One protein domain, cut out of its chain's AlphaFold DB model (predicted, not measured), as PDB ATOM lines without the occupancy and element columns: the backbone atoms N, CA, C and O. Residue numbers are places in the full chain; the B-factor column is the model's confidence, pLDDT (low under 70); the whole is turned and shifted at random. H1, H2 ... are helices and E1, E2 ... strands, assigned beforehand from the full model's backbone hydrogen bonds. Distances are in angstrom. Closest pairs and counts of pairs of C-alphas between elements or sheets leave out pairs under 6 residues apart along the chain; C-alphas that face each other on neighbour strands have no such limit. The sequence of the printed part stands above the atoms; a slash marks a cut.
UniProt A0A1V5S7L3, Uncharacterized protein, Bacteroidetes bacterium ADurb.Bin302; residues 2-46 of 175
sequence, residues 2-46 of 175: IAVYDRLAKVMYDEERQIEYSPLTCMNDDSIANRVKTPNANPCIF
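What this domain is: This is residues 2 to 46 of the 175 residues of an uncharacterized protein of Bacteroidetes bacterium ADurb.Bin302 (UniProt A0A1V5S7L3). The domain is elongated, with two small two-stranded sheets one after the other along its length: the hairpin of E1 and E2 makes one end, E2 runs on nearly straight into E3 of the second sheet, E3 and E4, and the short helix H2 lies at the other end. E3 pairs side by side with E4, reached by a loop that folds back from H2, and H1 comes in at the side of E3 with its residues 5 to 8; the hairpin's tip, residues 14 to 19, sticks out. The 45 printed residues hold two named helices and four named strands in the order H1 E1 E2 E3 H2 E4, with an antiparallel sheet E1 - E2 and a parallel sheet E3 = E4. The class is mixed, helices and strands; the whole is only just compact, close to loose, with a radius of gyration of the C-alphas of 10.7 A, and it spans 33 by 20 by 16 A.

Where its parts are: H1, residues 2 to 8, begins with C-alpha 2 at (125.709, 293.892, 256.988) and is 10.1 A long from first to last C-alpha. E1 is residues 12 to 14, 6.6 A, and E2 is residues 19 to 21, 6.5 A. E3, residues 24 to 26, measures 7.2 A and begins with C-alpha 24 at (116.250, 292.908, 247.657). H2 is residues 30 to 33, 4.8 A. E4, residues 42 to 45, measures 8.4 A and ends with C-alpha 45 at (117.195, 287.339, 251.466).

How they stand to each other: The C-alphas of Leu 8 in H1 and Leu 24 in E3 are the closest of those two elements, 5.6 A apart. H1 and E4 are only just apart, with their closest C-alphas 8.5 A from each other. E1 and E2 form a hairpin, antiparallel at 152 degrees, with N 14 and O 19 at 2.9 A and N 21 and O 12 at 2.8 A, within hydrogen-bond range. E2 runs on into E3 across a break of 2 residues, at 11 degrees. E3 and E4 are parallel, with 57 degrees between their directions; N 25 and O 42 are 2.8 A apart and N 45 and O 25 are 3.1 A apart, within hydrogen-bond range. E3, H2 and E4 make a strand-helix-strand unit, two parallel neighbour strands with a helix between them in the chain, and its crossover is right-handed. The closest C-alphas of E3 and H2 are those of Cys 26 and Ala 33, 4.7 A apart. H1 and H2 are near each other, with 5 pairs of C-alphas within 10 A. Every O i to N i+4 pair in H1 is within hydrogen-bond range, and H2 with 4 residues is too short for such a pair.

The domain as a whole: The two C-alphas farthest apart are those of Glu 16 and Ser 31, at 33.7 A. The printed part has no cut. The link from H2 to E4, 8 residues, is short, and the other links are tight. The mean pLDDT of the printed part is 89.4, and no printed residue is under 70.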
ATOM      1  N   ILE A   2     126.816 292.919 257.192       76.88
ATOM      2  CA  ILE A   2     125.709 293.892 256.988       76.88
ATOM      3  C   ILE A   2     125.903 294.815 255.768       76.88
ATOM      4  O   ILE A   2     124.955 295.088 255.047       76.88
ATOM      5  N   ALA A   3     127.137 295.232 255.469       84.31
ATOM      6  CA  ALA A   3     127.410 296.095 254.317       84.31
ATOM      7  C   ALA A   3     127.057 295.466 252.952       84.31
ATOM      8  O   ALA A   3     126.812 296.197 251.998       84.31
ATOM      9  N   VAL A   4     127.047 294.128 252.846       86.94
ATOM     10  CA  VAL A   4     126.623 293.435 251.616       86.94
ATOM     11  C   VAL A   4     125.107 293.534 251.474       86.94
ATOM     12  O   VAL A   4     124.623 293.936 250.421       86.94
ATOM     13  N   TYR A   5     124.370 293.275 252.557       88.81
ATOM     14  CA  TYR A   5     122.919 293.459 252.599       88.81
ATOM     15  C   TYR A   5     122.517 294.897 252.243       88.81
ATOM     16  O   TYR A   5     121.706 295.099 251.347       88.81
ATOM     17  N   ASP A   6     123.147 295.899 252.865       88.94
ATOM     18  CA  ASP A   6     122.813 297.311 252.639       88.94
ATOM     19  C   ASP A   6     123.032 297.755 251.173       88.94
ATOM     20  O   ASP A   6     122.452 298.753 250.737       88.94
ATOM     21  N   ARG A   7     123.880 297.045 250.410       89.00
ATOM     22  CA  ARG A   7     124.059 297.255 248.963       89.00
ATOM     23  C   ARG A   7     122.977 296.556 248.147       89.00
ATOM     24  O   ARG A   7     122.392 297.197 247.286       89.00
ATOM     25  N   LEU A   8     122.693 295.288 248.448       90.19
ATOM     26  CA  LEU A   8     121.649 294.506 247.772       90.19
ATOM     27  C   LEU A   8     120.243 295.082 247.999       90.19
ATOM     28  O   LEU A   8     119.363 294.914 247.162       90.19
ATOM     29  N   ALA A   9     120.042 295.797 249.106       90.50
ATOM     30  CA  ALA A   9     118.786 296.467 249.422       90.50
ATOM     31  C   ALA A   9     118.550 297.782 248.665       90.50
ATOM     32  O   ALA A   9     117.534 298.452 248.870       90.50
ATOM     33  N   LYS A  10     119.472 298.161 247.778       89.94
ATOM     34  CA  LYS A  10     119.352 299.323 246.899       89.94
ATOM     35  C   LYS A  10     119.221 298.863 245.456       89.94
ATOM     36  O   LYS A  10     119.669 297.782 245.094       89.94
ATOM     37  N   VAL A  11     118.633 299.729 244.641       89.81
ATOM     38  CA  VAL A  11     118.668 299.589 243.187       89.81
ATOM     39  C   VAL A  11     120.127 299.550 242.732       89.81
ATOM     40  O   VAL A  11     120.929 300.397 243.141       89.81
ATOM     41  N   MET A  12     120.464 298.570 241.898       88.56
ATOM     42  CA  MET A  12     121.791 298.433 241.303       88.56
ATOM     43  C   MET A  12     121.670 298.472 239.785       88.56
ATOM     44  O   MET A  12     120.828 297.783 239.218       88.56
ATOM     45  N   TYR A  13     122.532 299.254 239.142       90.94
ATOM     46  CA  TYR A  13     122.630 299.308 237.690       90.94
ATOM     47  C   TYR A  13     123.869 298.543 237.225       90.94
ATOM     48  O   TYR A  13     124.968 298.775 237.730       90.94
ATOM     49  N   ASP A  14     123.671 297.626 236.287       91.94
ATOM     50  CA  ASP A  14     124.720 296.851 235.634       91.94
ATOM     51  C   ASP A  14     125.128 297.559 234.341       91.94
ATOM     52  O   ASP A  14     124.386 297.540 233.359       91.94
ATOM     53  N   GLU A  15     126.288 298.218 234.341       91.94
ATOM     54  CA  GLU A  15     126.761 298.961 233.169       91.94
ATOM     55  C   GLU A  15     127.091 298.046 231.984       91.94
ATOM     56  O   GLU A  15     126.929 298.452 230.837       91.94
ATOM     57  N   GLU A  16     127.515 296.807 232.220       92.38
ATOM     58  CA  GLU A  16     127.859 295.889 231.131       92.38
ATOM     59  C   GLU A  16     126.600 295.344 230.462       92.38
ATOM     60  O   GLU A  16     126.510 295.275 229.235       92.38
ATOM     61  N   ARG A  17     125.596 294.994 231.269       91.00
ATOM     62  CA  ARG A  17     124.339 294.415 230.782       91.00
ATOM     63  C   ARG A  17     123.272 295.456 230.454       91.00
ATOM     64  O   ARG A  17     122.269 295.102 229.842       91.00
ATOM     65  N   GLN A  18     123.482 296.714 230.844       93.31
ATOM     66  CA  GLN A  18     122.519 297.814 230.720       93.31
ATOM     67  C   GLN A  18     121.159 297.470 231.355       93.31
ATOM     68  O   GLN A  18     120.102 297.785 230.807       93.31
ATOM     69  N   ILE A  19     121.181 296.790 232.510       94.38
ATOM     70  CA  ILE A  19     119.973 296.393 233.248       94.38
ATOM     71  C   ILE A  19     119.981 296.923 234.677       94.38
ATOM     72  O   ILE A  19     121.021 297.032 235.326       94.38
ATOM     73  N   GLU A  20     118.786 297.221 235.176       90.69
ATOM     74  CA  GLU A  20     118.555 297.631 236.554       90.69
ATOM     75  C   GLU A  20     118.016 296.446 237.362       90.69
ATOM     76  O   GLU A  20     116.980 295.865 237.032       90.69
ATOM     77  N   TYR A  21     118.715 296.080 238.435       90.12
ATOM     78  CA  TYR A  21     118.260 295.050 239.359       90.12
ATOM     79  C   TYR A  21     117.385 295.667 240.446       90.12
ATOM     80  O   TYR A  21     117.771 296.630 241.121       90.12
ATOM     81  N   SER A  22     116.209 295.067 240.638       91.25
ATOM     82  CA  SER A  22     115.299 295.442 241.717       91.25
ATOM     83  C   SER A  22     115.958 295.235 243.089       91.25
ATOM     84  O   SER A  22     116.693 294.263 243.274       91.25
ATOM     85  N   PRO A  23     115.686 296.120 244.061       92.94
ATOM     86  CA  PRO A  23     116.239 296.013 245.403       92.94
ATOM     87  C   PRO A  23     115.732 294.742 246.090       92.94
ATOM     88  O   PRO A  23     114.579 294.348 245.914       92.94
ATOM     89  N   LEU A  24     116.581 294.116 246.899       94.44
ATOM     90  CA  LEU A  24     116.250 292.908 247.657       94.44
ATOM     91  C   LEU A  24     116.023 293.249 249.135       94.44
ATOM     92  O   LEU A  24     116.624 294.176 249.664       94.44
ATOM     93  N   THR A  25     115.188 292.499 249.846       94.44
ATOM     94  CA  THR A  25     114.987 292.692 251.290       94.44
ATOM     95  C   THR A  25     114.997 291.376 252.055       94.44
ATOM     96  O   THR A  25     114.838 290.293 251.484       94.44
ATOM     97  N   CYS A  26     115.246 291.483 253.360       93.50
ATOM     98  CA  CYS A  26     115.218 290.357 254.280       93.50
ATOM     99  C   CYS A  26     113.786 289.833 254.431       93.50
ATOM    100  O   CYS A  26     112.859 290.618 254.614       93.50
ATOM    101  N   MET A  27     113.619 288.513 254.372       93.62
ATOM    102  CA  MET A  27     112.308 287.862 254.435       93.62
ATOM    103  C   MET A  27     111.975 287.258 255.804       93.62
ATOM    104  O   MET A  27     110.817 286.959 256.063       93.62
ATOM    105  N   ASN A  28     112.968 287.060 256.678       93.19
ATOM    106  CA  ASN A  28     112.798 286.349 257.952       93.19
ATOM    107  C   ASN A  28     113.209 287.157 259.196       93.19
ATOM    108  O   ASN A  28     113.176 286.624 260.302       93.19
ATOM    109  N   ASP A  29     113.613 288.418 259.029       92.06
ATOM    110  CA  ASP A  29     113.964 289.316 260.132       92.06
ATOM    111  C   ASP A  29     113.557 290.758 259.796       92.06
ATOM    112  O   ASP A  29     114.220 291.446 259.009       92.06
ATOM    113  N   ASP A  30     112.478 291.223 260.432       90.44
ATOM    114  CA  ASP A  30     111.933 292.571 260.255       90.44
ATOM    115  C   ASP A  30     112.915 293.665 260.676       90.44
ATOM    116  O   ASP A  30     112.914 294.761 260.107       90.44
ATOM    117  N   SER A  31     113.762 293.409 261.675       90.50
ATOM    118  CA  SER A  31     114.732 294.398 262.145       90.50
ATOM    119  C   SER A  31     115.771 294.688 261.065       90.50
ATOM    120  O   SER A  31     116.130 295.850 260.852       90.50
ATOM    121  N   ILE A  32     116.193 293.654 260.328       88.31
ATOM    122  CA  ILE A  32     117.112 293.797 259.200       88.31
ATOM    123  C   ILE A  32     116.394 294.337 257.963       88.31
ATOM    124  O   ILE A  32     116.908 295.266 257.333       88.31
ATOM    125  N   ALA A  33     115.190 293.838 257.658       89.06
ATOM    126  CA  ALA A  33     114.359 294.334 256.559       89.06
ATOM    127  C   ALA A  33     114.162 295.859 256.641       89.06
ATOM    128  O   ALA A  33     114.301 296.579 255.654       89.06
ATOM    129  N   ASN A  34     113.939 296.381 257.851       87.81
ATOM    130  CA  ASN A  34     113.693 297.801 258.086       87.81
ATOM    131  C   ASN A  34     114.941 298.702 258.049       87.81
ATOM    132  O   ASN A  34     114.786 299.924 258.134       87.81
ATOM    133  N   ARG A  35     116.160 298.156 257.913       85.75
ATOM    134  CA  ARG A  35     117.397 298.962 257.848       85.75
ATOM    135  C   ARG A  35     117.473 299.826 256.593       85.75
ATOM    136  O   ARG A  35     117.929 300.965 256.666       85.75
ATOM    137  N   VAL A  36     117.039 299.284 255.457       81.19
ATOM    138  CA  VAL A  36     117.025 299.970 254.161       81.19
ATOM    139  C   VAL A  36     115.621 299.845 253.589       81.19
ATOM    140  O   VAL A  36     115.230 298.801 253.079       81.19
ATOM    141  N   LYS A  37     114.838 300.919 253.712       77.38
ATOM    142  CA  LYS A  37     113.467 300.965 253.205       77.38
ATOM    143  C   LYS A  37     113.473 301.419 251.758       77.38
ATOM    144  O   LYS A  37     113.447 302.618 251.485       77.38
ATOM    145  N   THR A  38     113.490 300.453 250.851       81.62
ATOM    146  CA  THR A  38     113.320 300.712 249.423       81.62
ATOM    147  C   THR A  38     111.929 300.237 248.993       81.62
ATOM    148  O   THR A  38     111.573 299.092 249.282       81.62
ATOM    149  N   PRO A  39     111.105 301.090 248.354       80.06
ATOM    150  CA  PRO A  39     109.804 300.676 247.835       80.06
ATOM    151  C   PRO A  39     109.946 299.496 246.869       80.06
ATOM    152  O   PRO A  39     110.904 299.446 246.102       80.06
ATOM    153  N   ASN A  40     108.981 298.572 246.891       83.12
ATOM    154  CA  ASN A  40     108.937 297.390 246.020       83.12
ATOM    155  C   ASN A  40     110.175 296.471 246.109       83.12
ATOM    156  O   ASN A  40     110.487 295.774 245.145       83.12
ATOM    157  N   ALA A  41     110.882 296.452 247.247       89.12
ATOM    158  CA  ALA A  41     111.986 295.520 247.450       89.12
ATOM    159  C   ALA A  41     111.495 294.069 247.539       89.12
ATOM    160  O   ALA A  41     110.549 293.768 248.265       89.12
ATOM    161  N   ASN A  42     112.160 293.174 246.809       92.19
ATOM    162  CA  ASN A  42     111.807 291.763 246.727       92.19
ATOM    163  C   ASN A  42     112.280 291.003 247.984       92.19
ATOM    164  O   ASN A  42     113.492 290.958 248.227       92.19
ATOM    165  N   PRO A  43     111.383 290.408 248.793       92.00
ATOM    166  CA  PRO A  43     111.763 289.667 249.995       92.00
ATOM    167  C   PRO A  43     112.342 288.293 249.636       92.00
ATOM    168  O   PRO A  43     111.635 287.291 249.630       92.00
ATOM    169  N   CYS A  44     113.639 288.243 249.331       91.69
ATOM    170  CA  CYS A  44     114.321 287.014 248.913       91.69
ATOM    171  C   CYS A  44     115.660 286.767 249.627       91.69
ATOM    172  O   CYS A  44     116.421 285.889 249.223       91.69
ATOM    173  N   ILE A  45     115.992 287.554 250.656       92.62
ATOM    174  CA  ILE A  45     117.195 287.339 251.466       92.62
ATOM    175  C   ILE A  45     116.792 286.670 252.776       92.62
ATOM    176  O   ILE A  45     116.062 287.254 253.574       92.62
ATOM    177  N   PHE A  46     117.323 285.477 253.028       93.25
ATOM    178  CA  PHE A  46     117.183 284.797 254.311       93.25
ATOM    179  C   PHE A  46     118.450 284.982 255.152       93.25
ATOM    180  O   PHE A  46     119.558 284.681 254.706       93.25
TER     181      PHE A  46